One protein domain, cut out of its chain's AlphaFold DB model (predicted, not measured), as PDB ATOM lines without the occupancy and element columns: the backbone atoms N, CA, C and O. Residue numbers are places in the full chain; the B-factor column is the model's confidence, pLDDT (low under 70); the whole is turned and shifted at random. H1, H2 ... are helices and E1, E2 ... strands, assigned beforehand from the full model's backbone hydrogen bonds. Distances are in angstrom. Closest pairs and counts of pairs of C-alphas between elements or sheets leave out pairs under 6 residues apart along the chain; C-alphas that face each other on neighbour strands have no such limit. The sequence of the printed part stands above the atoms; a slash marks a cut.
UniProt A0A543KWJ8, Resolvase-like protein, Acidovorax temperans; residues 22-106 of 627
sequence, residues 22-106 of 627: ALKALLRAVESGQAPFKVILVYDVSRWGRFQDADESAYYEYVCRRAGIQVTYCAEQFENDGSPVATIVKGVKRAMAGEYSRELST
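Overview. This is residues 22 to 106 of the 627 residues of the protein "Resolvase-like protein" of Acidovorax temperans (UniProt A0A543KWJ8). Helix H2 is the middle piece: H1 packs on its residues 60 to 64, the long helix H3 packs on its residues 54 to 57, and a small two-stranded sheet, E1 and E2, lies near its residues 61 to 65. The 85 printed residues hold three named helices and two named strands in the order H1, E1, H2, E2, H3, and the class is mostly helix. The sheet, E1 beside E2, is parallel. The whole is compact, with a radius of gyration of the C-alphas of 13.2 A, but elongated, spanning 43 by 26 by 19 A.

Arrangement. H1, residues 22 to 31, touches H2, residues 54 to 66, at a steep tilt of 44 degrees, the same way; the closest C-alphas, Val 30 and Cys 64, are 6.2 A apart. E1, residues 39 to 42, and E2, residues 70 to 73, are parallel neighbours at 23 degrees. N 40 and O 70, 2.8 A apart, and N 72 and O 40, 2.9 A apart, are within hydrogen-bond range. E1, H2 and E2 form a strand-helix-strand unit, two parallel strands with a helix between them in the chain, and its crossover is right-handed. The closest C-alphas of H2 and E2, Cys 64 and Gln 70, are 7.0 A apart. H3, residues 84 to 106, touches H2 with residues 91 to 98 alone, at a steep tilt of 39 degrees, opposite ways; the closest C-alphas, Ala 54 and Arg 94, are 5.5 A apart. H1 and H3 are apart. Every O i to N i+4 pair is within hydrogen-bond range in H1 and H2, and 18 of 19 are in H3.

Along the chain. H1, residues 22 to 31, begins at C-alpha 22 (7.621, 28.452, 24.813) and measures 14.2 A from first to last C-alpha. E1, residues 39 to 42, measures 9.7 A. H2, residues 54 to 66, measures 18.8 A from C-alpha 54 (-7.165, 35.440, 13.040). E2, residues 70 to 73, measures 10.1 A. H3, residues 84 to 106, measures 33.1 A and ends at C-alpha 106 (2.394, 50.103, 5.087).

Size, cuts and confidence. The two C-alphas farthest apart, those of Gln 34 and Thr 106, are 43.5 A apart. The printed part has no cut. The link from E1 to H2, 11 residues, is long. The mean pLDDT of the printed part is 81.8; residues 52, 77, 79 to 82 and 97 to 98 are under 70.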
ATOM      1  N   ALA A  22       8.342  28.436  23.546       91.75
ATOM      2  CA  ALA A  22       7.621  28.452  24.813       91.75
ATOM      3  C   ALA A  22       6.109  28.292  24.597       91.75
ATOM      4  O   ALA A  22       5.481  27.474  25.270       91.75
ATOM      5  N   LEU A  23       5.525  28.979  23.606       91.00
ATOM      6  CA  LEU A  23       4.127  28.755  23.221       91.00
ATOM      7  C   LEU A  23       3.898  27.316  22.724       91.00
ATOM      8  O   LEU A  23       2.923  26.677  23.110       91.00
ATOM      9  N   LYS A  24       4.813  26.765  21.913       92.56
ATOM     10  CA  LYS A  24       4.744  25.360  21.470       92.56
ATOM     11  C   LYS A  24       4.864  24.375  22.635       92.56
ATOM     12  O   LYS A  24       4.274  23.300  22.584       92.56
ATOM     13  N   ALA A  25       5.663  24.681  23.655       91.25
ATOM     14  CA  ALA A  25       5.782  23.856  24.854       91.25
ATOM     15  C   ALA A  25       4.496  23.895  25.694       91.25
ATOM     16  O   ALA A  25       4.034  22.840  26.123       91.25
ATOM     17  N   LEU A  26       3.883  25.076  25.849       92.94
ATOM     18  CA  LEU A  26       2.580  25.234  26.499       92.94
ATOM     19  C   LEU A  26       1.516  24.372  25.809       92.94
ATOM     20  O   LEU A  26       0.842  23.585  26.466       92.94
ATOM     21  N   LEU A  27       1.403  24.480  24.482       92.19
ATOM     22  CA  LEU A  27       0.426  23.713  23.705       92.19
ATOM     23  C   LEU A  27       0.672  22.203  23.799       92.19
ATOM     24  O   LEU A  27      -0.272  21.455  24.023       92.19
ATOM     25  N   ARG A  28       1.932  21.752  23.744       91.81
ATOM     26  CA  ARG A  28       2.273  20.332  23.944       91.81
ATOM     27  C   ARG A  28       1.887  19.823  25.333       91.81
ATOM     28  O   ARG A  28       1.371  18.715  25.448       91.81
ATOM     29  N   ALA A  29       2.108  20.617  26.382       90.38
ATOM     30  CA  ALA A  29       1.703  20.254  27.740       90.38
ATOM     31  C   ALA A  29       0.177  20.095  27.841       90.38
ATOM     32  O   ALA A  29      -0.305  19.106  28.390       90.38
ATOM     33  N   VAL A  30      -0.572  21.021  27.239       91.50
ATOM     34  CA  VAL A  30      -2.039  20.979  27.143       91.50
ATOM     35  C   VAL A  30      -2.517  19.739  26.375       91.50
ATOM     36  O   VAL A  30      -3.363  18.997  26.866       91.50
ATOM     37  N   GLU A  31      -1.960  19.480  25.191       90.81
ATOM     38  CA  GLU A  31      -2.369  18.376  24.311       90.81
ATOM     39  C   GLU A  31      -2.017  16.993  24.869       90.81
ATOM     40  O   GLU A  31      -2.729  16.029  24.600       90.81
ATOM     41  N   SER A  32      -0.961  16.890  25.683       88.56
ATOM     42  CA  SER A  32      -0.579  15.636  26.346       88.56
ATOM     43  C   SER A  32      -1.594  15.150  27.390       88.56
ATOM     44  O   SER A  32      -1.519  14.004  27.828       88.56
ATOM     45  N   GLY A  33      -2.510  16.021  27.836       82.56
ATOM     46  CA  GLY A  33      -3.448  15.735  28.926       82.56
ATOM     47  C   GLY A  33      -2.800  15.648  30.315       82.56
ATOM     48  O   GLY A  33      -3.492  15.361  31.287       82.56
ATOM     49  N   GLN A  34      -1.492  15.908  30.427       81.12
ATOM     50  CA  GLN A  34      -0.719  15.860  31.677       81.12
ATOM     51  C   GLN A  34      -0.332  17.255  32.193       81.12
ATOM     52  O   GLN A  34       0.595  17.395  32.989       81.12
ATOM     53  N   ALA A  35      -1.014  18.308  31.733       86.19
ATOM     54  CA  ALA A  35      -0.736  19.667  32.182       86.19
ATOM     55  C   ALA A  35      -0.931  19.784  33.712       86.19
ATOM     56  O   ALA A  35      -2.027  19.509  34.205       86.19
ATOM     57  N   PRO A  36       0.080  20.234  34.483       87.50
ATOM     58  CA  PRO A  36      -0.021  20.349  35.941       87.50
ATOM     59  C   PRO A  36      -0.880  21.543  36.403       87.50
ATOM     60  O   PRO A  36      -0.955  21.831  37.594       87.50
ATOM     61  N   PHE A  37      -1.526  22.262  35.478       90.75
ATOM     62  CA  PHE A  37      -2.313  23.470  35.726       90.75
ATOM     63  C   PHE A  37      -3.726  23.356  35.146       90.75
ATOM     64  O   PHE A  37      -3.954  22.715  34.124       90.75
ATOM     65  N   LYS A  38      -4.676  24.053  35.783       89.81
ATOM     66  CA  LYS A  38      -6.079  24.151  35.332       89.81
ATOM     67  C   LYS A  38      -6.416  25.484  34.662       89.81
ATOM     68  O   LYS A  38      -7.464  25.601  34.033       89.81
ATOM     69  N   VAL A  39      -5.548  26.487  34.806       91.94
ATOM     70  CA  VAL A  39      -5.772  27.850  34.310       91.94
ATOM     71  C   VAL A  39      -4.505  28.378  33.645       91.94
ATOM     72  O   VAL A  39      -3.415  28.230  34.190       91.94
ATOM     73  N   ILE A  40      -4.660  29.015  32.486       93.38
ATOM     74  CA  ILE A  40      -3.619  29.755  31.772       93.38
ATOM     75  C   ILE A  40      -3.946  31.242  31.877       93.38
ATOM     76  O   ILE A  40      -4.995  31.689  31.410       93.38
ATOM     77  N   LEU A  41      -3.026  32.011  32.456       91.56
ATOM     78  CA  LEU A  41      -3.107  33.467  32.503       91.56
ATOM     79  C   LEU A  41      -2.376  34.056  31.296       91.56
ATOM     80  O   LEU A  41      -1.196  33.786  31.077       91.56
ATOM     81  N   VAL A  42      -3.078  34.868  30.513       90.06
ATOM     82  CA  VAL A  42      -2.548  35.534  29.323       90.06
ATOM     83  C   VAL A  42      -2.751  37.032  29.488       90.06
ATOM     84  O   VAL A  42      -3.829  37.468  29.862       90.06
ATOM     85  N   TYR A  43      -1.739  37.851  29.204       86.69
ATOM     86  CA  TYR A  43      -1.875  39.300  29.379       86.69
ATOM     87  C   TYR A  43      -2.988  39.898  28.494       86.69
ATOM     88  O   TYR A  43      -3.911  40.512  29.013       86.69
ATOM     89  N   ASP A  44      -2.936  39.670  27.178       83.38
ATOM     90  CA  ASP A  44      -3.912  40.170  26.199       83.38
ATOM     91  C   ASP A  44      -4.135  39.149  25.064       83.38
ATOM     92  O   ASP A  44      -3.361  38.197  24.902       83.38
ATOM     93  N   VAL A  45      -5.164  39.356  24.235       82.25
ATOM     94  CA  VAL A  45      -5.508  38.448  23.119       82.25
ATOM     95  C   VAL A  45      -4.374  38.313  22.085       82.25
ATOM     96  O   VAL A  45      -4.240  37.276  21.432       82.25
ATOM     97  N   SER A  46      -3.503  39.319  21.955       79.81
ATOM     98  CA  SER A  46      -2.406  39.324  20.976       79.81
ATOM     99  C   SER A  46      -1.237  38.400  21.345       79.81
ATOM    100  O   SER A  46      -0.392  38.123  20.491       79.81
ATOM    101  N   ARG A  47      -1.174  37.900  22.592       86.31
ATOM    102  CA  ARG A  47      -0.115  36.981  23.055       86.31
ATOM    103  C   ARG A  47      -0.211  35.580  22.446       86.31
ATOM    104  O   ARG A  47       0.832  34.944  22.274       86.31
ATOM    105  N   TRP A  48      -1.402  35.142  22.033       84.69
ATOM    106  CA  TRP A  48      -1.575  33.921  21.227       84.69
ATOM    107  C   TRP A  48      -0.862  34.036  19.884       84.69
ATOM    108  O   TRP A  48      -0.133  33.138  19.474       84.69
ATOM    109  N   GLY A  49      -0.959  35.209  19.272       80.50
ATOM    110  CA  GLY A  49      -0.245  35.573  18.065       80.50
ATOM    111  C   GLY A  49      -0.984  36.658  17.297       80.50
ATOM    112  O   GLY A  49      -2.165  36.933  17.506       80.50
ATOM    113  N   ARG A  50      -0.244  37.286  16.390       77.06
ATOM    114  CA  ARG A  50      -0.718  38.254  15.397       77.06
ATOM    115  C   ARG A  50      -0.666  37.599  14.022       77.06
ATOM    116  O   ARG A  50      -0.032  38.110  13.098       77.06
ATOM    117  N   PHE A  51      -1.235  36.405  13.935       79.69
ATOM    118  CA  PHE A  51      -1.221  35.611  12.718       79.69
ATOM    119  C   PHE A  51      -1.918  36.360  11.578       79.69
ATOM    120  O   PHE A  51      -2.713  37.279  11.792       79.69
ATOM    121  N   GLN A  52      -1.577  36.001  10.340       68.75
ATOM    122  CA  GLN A  52      -2.276  36.557   9.178       68.75
ATOM    123  C   GLN A  52      -3.734  36.092   9.126       68.75
ATOM    124  O   GLN A  52      -4.574  36.848   8.636       68.75
ATOM    125  N   ASP A  53      -3.991  34.893   9.645       77.06
ATOM    126  CA  ASP A  53      -5.310  34.322   9.871       77.06
ATOM    127  C   ASP A  53      -5.675  34.442  11.360       77.06
ATOM    128  O   ASP A  53      -5.003  33.884  12.228       77.06
ATOM    129  N   ALA A  54      -6.722  35.210  11.667       71.75
ATOM    130  CA  ALA A  54      -7.165  35.440  13.040       71.75
ATOM    131  C   ALA A  54      -7.691  34.157  13.712       71.75
ATOM    132  O   ALA A  54      -7.669  34.062  14.947       71.75
ATOM    133  N   ASP A  55      -8.106  33.169  12.914       79.69
ATOM    134  CA  ASP A  55      -8.633  31.898  13.399       79.69
ATOM    135  C   ASP A  55      -7.533  31.003  13.975       79.69
ATOM    136  O   ASP A  55      -7.804  30.173  14.838       79.69
ATOM    137  N   GLU A  56      -6.266  31.235  13.625       82.94
ATOM    138  CA  GLU A  56      -5.145  30.490  14.204       82.94
ATOM    139  C   GLU A  56      -4.997  30.782  15.714       82.94
ATOM    140  O   GLU A  56      -4.883  29.871  16.535       82.94
ATOM    141  N   SER A  57      -5.118  32.052  16.122       83.19
ATOM    142  CA  SER A  57      -5.179  32.422  17.547       83.19
ATOM    143  C   SER A  57      -6.417  31.838  18.236       83.19
ATOM    144  O   SER A  57      -6.374  31.513  19.424       83.19
ATOM    145  N   ALA A  58      -7.529  31.708  17.505       82.81
ATOM    146  CA  ALA A  58      -8.752  31.095  18.012       82.81
ATOM    147  C   ALA A  58      -8.589  29.595  18.259       82.81
ATOM    148  O   ALA A  58      -9.045  29.093  19.289       82.81
ATOM    149  N   TYR A  59      -7.917  28.912  17.336       87.31
ATOM    150  CA  TYR A  59      -7.628  27.490  17.390       87.31
ATOM    151  C   TYR A  59      -6.813  27.137  18.634       87.31
ATOM    152  O   TYR A  59      -7.228  26.269  19.401       87.31
ATOM    153  N   TYR A  60      -5.717  27.850  18.910       89.38
ATOM    154  CA  TYR A  60      -4.890  27.564  20.089       89.38
ATOM    155  C   TYR A  60      -5.645  27.776  21.412       89.38
ATOM    156  O   TYR A  60      -5.554  26.941  22.309       89.38
ATOM    157  N   GLU A  61      -6.463  28.831  21.523       87.94
ATOM    158  CA  GLU A  61      -7.333  29.012  22.697       87.94
ATOM    159  C   GLU A  61      -8.365  27.873  22.810       87.94
ATOM    160  O   GLU A  61      -8.652  27.386  23.906       87.94
ATOM    161  N   TYR A  62      -8.930  27.437  21.681       86.69
ATOM    162  CA  TYR A  62      -9.888  26.335  21.641       86.69
ATOM    163  C   TYR A  62      -9.267  25.006  22.085       86.69
ATOM    164  O   TYR A  62      -9.907  24.279  22.843       86.69
ATOM    165  N   VAL A  63      -8.023  24.712  21.691       89.25
ATOM    166  CA  VAL A  63      -7.288  23.513  22.128       89.25
ATOM    167  C   VAL A  63      -7.178  23.462  23.654       89.25
ATOM    168  O   VAL A  63      -7.510  22.437  24.250       89.25
ATOM    169  N   CYS A  64      -6.817  24.577  24.299       90.06
ATOM    170  CA  CYS A  64      -6.765  24.672  25.762       90.06
ATOM    171  C   CYS A  64      -8.131  24.424  26.408       90.06
ATOM    172  O   CYS A  64      -8.243  23.617  27.332       90.06
ATOM    173  N   ARG A  65      -9.186  25.052  25.877       85.62
ATOM    174  CA  ARG A  65     -10.547  24.879  26.401       85.62
ATOM    175  C   ARG A  65     -11.036  23.437  26.265       85.62
ATOM    176  O   ARG A  65     -11.645  22.911  27.191       85.62
ATOM    177  N   ARG A  66     -10.746  22.784  25.135       86.50
ATOM    178  CA  ARG A  66     -11.097  21.376  24.881       86.50
ATOM    179  C   ARG A  66     -10.405  20.426  25.861       86.50
ATOM    180  O   ARG A  66     -11.001  19.427  26.241       86.50
ATOM    181  N   ALA A  67      -9.188  20.751  26.293       87.50
ATOM    182  CA  ALA A  67      -8.465  20.007  27.326       87.50
ATOM    183  C   ALA A  67      -8.963  20.293  28.761       87.50
ATOM    184  O   ALA A  67      -8.373  19.808  29.722       87.50
ATOM    185  N   GLY A  68     -10.028  21.090  28.928       86.31
ATOM    186  CA  GLY A  68     -10.572  21.461  30.237       86.31
ATOM    187  C   GLY A  68      -9.761  22.534  30.970       86.31
ATOM    188  O   GLY A  68      -9.947  22.720  32.171       86.31
ATOM    189  N   ILE A  69      -8.865  23.235  30.271       90.69
ATOM    190  CA  ILE A  69      -8.005  24.275  30.842       90.69
ATOM    191  C   ILE A  69      -8.613  25.648  30.547       90.69
ATOM    192  O   ILE A  69      -8.847  26.013  29.392       90.69
ATOM    193  N   GLN A  70      -8.864  26.428  31.597       87.94
ATOM    194  CA  GLN A  70      -9.444  27.763  31.480       87.94
ATOM    195  C   GLN A  70      -8.382  28.774  31.031       87.94
ATOM    196  O   GLN A  70      -7.281  28.806  31.572       87.94
ATOM    197  N   VAL A  71      -8.707  29.627  30.061       89.69
ATOM    198  CA  VAL A  71      -7.830  30.723  29.619       89.69
ATOM    199  C   VAL A  71      -8.387  32.038  30.149       89.69
ATOM    200  O   VAL A  71      -9.509  32.393  29.800       89.69
ATOM    201  N   THR A  72      -7.601  32.787  30.916       87.44
ATOM    202  CA  THR A  72      -8.006  34.082  31.483       87.44
ATOM    203  C   THR A  72      -7.124  35.197  30.939       87.44
ATOM    204  O   THR A  72      -5.898  35.087  30.961       87.44
ATOM    205  N   TYR A  73      -7.751  36.275  30.462       87.62
ATOM    206  CA  TYR A  73      -7.059  37.457  29.957       87.62
ATOM    207  C   TYR A  73      -6.944  38.522  31.048       87.62
ATOM    208  O   TYR A  73      -7.956  39.016  31.526       87.62
ATOM    209  N   CYS A  74      -5.723  38.878  31.448       85.81
ATOM    210  CA  CYS A  74      -5.496  39.760  32.597       85.81
ATOM    211  C   CYS A  74      -5.748  41.246  32.295       85.81
ATOM    212  O   CYS A  74      -6.046  42.004  33.211       85.81
ATOM    213  N   ALA A  75      -5.583  41.676  31.041       82.12
ATOM    214  CA  ALA A  75      -5.722  43.075  30.627       82.12
ATOM    215  C   ALA A  75      -7.011  43.359  29.832       82.12
ATOM    216  O   ALA A  75      -7.198  44.478  29.353       82.12
ATOM    217  N   GLU A  76      -7.890  42.369  29.659       77.88
ATOM    218  CA  GLU A  76      -9.152  42.537  28.934       77.88
ATOM    219  C   GLU A  76     -10.312  42.743  29.917       77.88
ATOM    220  O   GLU A  76     -10.377  42.112  30.966       77.88
ATOM    221  N   GLN A  77     -11.246  43.629  29.570       69.06
ATOM    222  CA  GLN A  77     -12.380  44.003  30.428       69.06
ATOM    223  C   GLN A  77     -13.574  43.033  30.330       69.06
ATOM    224  O   GLN A  77     -14.638  43.315  30.873       69.06
ATOM    225  N   PHE A  78     -13.424  41.918  29.609       71.62
ATOM    226  CA  PHE A  78     -14.456  40.895  29.445       71.62
ATOM    227  C   PHE A  78     -13.999  39.575  30.067       71.62
ATOM    228  O   PHE A  78     -12.830  39.195  29.967       71.62
ATOM    229  N   GLU A  79     -14.934  38.845  30.666       65.75
ATOM    230  CA  GLU A  79     -14.665  37.497  31.160       65.75
ATOM    231  C   GLU A  79     -14.600  36.511  29.988       65.75
ATOM    232  O   GLU A  79     -15.367  36.595  29.028       65.75
ATOM    233  N   ASN A  80     -13.670  35.553  30.036       67.94
ATOM    234  CA  ASN A  80     -13.591  34.492  29.030       67.94
ATOM    235  C   ASN A  80     -14.582  33.356  29.349       67.94
ATOM    236  O   ASN A  80     -14.200  32.194  29.486       67.94
ATOM    237  N   ASP A  81     -15.848  33.726  29.501       68.62
ATOM    238  CA  ASP A  81     -16.966  32.887  29.942       68.62
ATOM    239  C   ASP A  81     -17.626  32.094  28.798       68.62
ATOM    240  O   ASP A  81     -18.486  31.246  29.021       68.62
ATOM    241  N   GLY A  82     -17.209  32.353  27.554       66.12
ATOM    242  CA  GLY A  82     -17.814  31.759  26.365       66.12
ATOM    243  C   GLY A  82     -19.115  32.437  25.932       66.12
ATOM    244  O   GLY A  82     -19.766  31.941  25.013       66.12
ATOM    245  N   SER A  83     -19.476  33.577  26.529       75.88
ATOM    246  CA  SER A  83     -20.636  34.358  26.110       75.88
ATOM    247  C   SER A  83     -20.519  34.786  24.637       75.88
ATOM    248  O   SER A  83     -19.410  34.993  24.110       75.88
ATOM    249  N   PRO A  84     -21.656  34.963  23.938       70.69
ATOM    250  CA  PRO A  84     -21.662  35.502  22.579       70.69
ATOM    251  C   PRO A  84     -20.940  36.853  22.486       70.69
ATOM    252  O   PRO A  84     -20.195  37.098  21.539       70.69
ATOM    253  N   VAL A  85     -21.085  37.697  23.516       72.25
ATOM    254  CA  VAL A  85     -20.433  39.011  23.609       72.25
ATOM    255  C   VAL A  85     -18.913  38.866  23.719       72.25
ATOM    256  O   VAL A  85     -18.192  39.458  22.914       72.25
ATOM    257  N   ALA A  86     -18.407  38.028  24.631       74.44
ATOM    258  CA  ALA A  86     -16.970  37.773  24.749       74.44
ATOM    259  C   ALA A  86     -16.386  37.174  23.457       74.44
ATOM    260  O   ALA A  86     -15.262  37.492  23.065       74.44
ATOM    261  N   THR A  87     -17.144  36.327  22.757       76.19
ATOM    262  CA  THR A  87     -16.721  35.726  21.483       76.19
ATOM    263  C   THR A  87     -16.575  36.771  20.375       76.19
ATOM    264  O   THR A  87     -15.546  36.787  19.695       76.19
ATOM    265  N   ILE A  88     -17.539  37.687  20.239       76.75
ATOM    266  CA  ILE A  88     -17.482  38.788  19.264       76.75
ATOM    267  C   ILE A  88     -16.309  39.724  19.575       76.75
ATOM    268  O   ILE A  88     -15.501  40.013  18.691       76.75
ATOM    269  N   VAL A  89     -16.164  40.153  20.834       79.50
ATOM    270  CA  VAL A  89     -15.084  41.065  21.248       79.50
ATOM    271  C   VAL A  89     -13.706  40.442  20.997       79.50
ATOM    272  O   VAL A  89     -12.827  41.103  20.440       79.50
ATOM    273  N   LYS A  90     -13.522  39.149  21.309       77.81
ATOM    274  CA  LYS A  90     -12.288  38.409  20.982       77.81
ATOM    275  C   LYS A  90     -12.029  38.360  19.479       77.81
ATOM    276  O   LYS A  90     -10.891  38.577  19.064       77.81
ATOM    277  N   GLY A  91     -13.055  38.098  18.667       76.75
ATOM    278  CA  GLY A  91     -12.947  38.093  17.206       76.75
ATOM    279  C   GLY A  91     -12.450  39.435  16.662       76.75
ATOM    280  O   GLY A  91     -11.454  39.480  15.938       76.75
ATOM    281  N   VAL A  92     -13.068  40.536  17.100       79.12
ATOM    282  CA  VAL A  92     -12.671  41.900  16.718       79.12
ATOM    283  C   VAL A  92     -11.233  42.198  17.148       79.12
ATOM    284  O   VAL A  92     -10.429  42.641  16.332       79.12
ATOM    285  N   LYS A  93     -10.853  41.893  18.395       76.25
ATOM    286  CA  LYS A  93      -9.487  42.121  18.906       76.25
ATOM    287  C   LYS A  93      -8.423  41.326  18.140       76.25
ATOM    288  O   LYS A  93      -7.357  41.872  17.847       76.25
ATOM    289  N   ARG A  94      -8.695  40.064  17.783       78.44
ATOM    290  CA  ARG A  94      -7.781  39.235  16.968       78.44
ATOM    291  C   ARG A  94      -7.605  39.814  15.569       78.44
ATOM    292  O   ARG A  94      -6.470  39.958  15.116       78.44
ATOM    293  N   ALA A  95      -8.707  40.205  14.927       76.38
ATOM    294  CA  ALA A  95      -8.668  40.864  13.626       76.38
ATOM    295  C   ALA A  95      -7.866  42.176  13.692       76.38
ATOM    296  O   ALA A  95      -6.952  42.380  12.892       76.38
ATOM    297  N   MET A  96      -8.114  43.012  14.706       73.56
ATOM    298  CA  MET A  96      -7.398  44.274  14.925       73.56
ATOM    299  C   MET A  96      -5.895  44.083  15.163       73.56
ATOM    300  O   MET A  96      -5.091  44.880  14.686       73.56
ATOM    301  N   ALA A  97      -5.478  43.028  15.868       67.69
ATOM    302  CA  ALA A  97      -4.059  42.748  16.092       67.69
ATOM    303  C   ALA A  97      -3.315  42.379  14.788       67.69
ATOM    304  O   ALA A  97      -2.144  42.745  14.603       67.69
ATOM    305  N   GLY A  98      -3.998  41.686  13.870       69.12
ATOM    306  CA  GLY A  98      -3.518  41.423  12.511       69.12
ATOM    307  C   GLY A  98      -3.490  42.686  11.642       69.12
ATOM    308  O   GLY A  98      -2.465  42.983  11.024       69.12
ATOM    309  N   GLU A  99      -4.579  43.462  11.647       72.75
ATOM    310  CA  GLU A  99      -4.731  44.744  10.934       72.75
ATOM    311  C   GLU A  99      -3.661  45.764  11.339       72.75
ATOM    312  O   GLU A  99      -2.981  46.315  10.477       72.75
ATOM    313  N   TYR A 100      -3.408  45.935  12.640       70.25
ATOM    314  CA  TYR A 100      -2.363  46.828  13.149       70.25
ATOM    315  C   TYR A 100      -0.988  46.508  12.545       70.25
ATOM    316  O   TYR A 100      -0.231  47.401  12.164       70.25
ATOM    317  N   SER A 101      -0.665  45.217  12.402       70.31
ATOM    318  CA  SER A 101       0.600  44.778  11.802       70.31
ATOM    319  C   SER A 101       0.662  45.091  10.301       70.31
ATOM    320  O   SER A 101       1.735  45.424   9.786       70.31
ATOM    321  N   ARG A 102      -0.475  45.019   9.593       73.94
ATOM    322  CA  ARG A 102      -0.585  45.397   8.172       73.94
ATOM    323  C   ARG A 102      -0.434  46.903   7.990       73.94
ATOM    324  O   ARG A 102       0.395  47.331   7.190       73.94
ATOM    325  N   GLU A 103      -1.168  47.693   8.765       77.06
ATOM    326  CA  GLU A 103      -1.134  49.154   8.698       77.06
ATOM    327  C   GLU A 103       0.262  49.692   9.046       77.06
ATOM    328  O   GLU A 103       0.821  50.515   8.314       77.06
ATOM    329  N   LEU A 104       0.881  49.160  10.107       78.94
ATOM    330  CA  LEU A 104       2.253  49.497  10.475       78.94
ATOM    331  C   LEU A 104       3.233  49.148   9.350       78.94
ATOM    332  O   LEU A 104       4.095  49.960   9.024       78.94
ATOM    333  N   SER A 105       3.090  47.980   8.714       79.50
ATOM    334  CA  SER A 105       3.942  47.601   7.581       79.50
ATOM    335  C   SER A 105       3.820  48.584   6.416       79.50
ATOM    336  O   SER A 105       4.832  48.877   5.778       79.50
ATOM    337  N   THR A 106       2.620  49.094   6.132       80.94
ATOM    338  CA  THR A 106       2.394  50.103   5.087       80.94
ATOM    339  C   THR A 106       3.070  51.427   5.441       80.94
ATOM    340  O   THR A 106       3.795  51.977   4.613       80.94
TER     341      THR A 106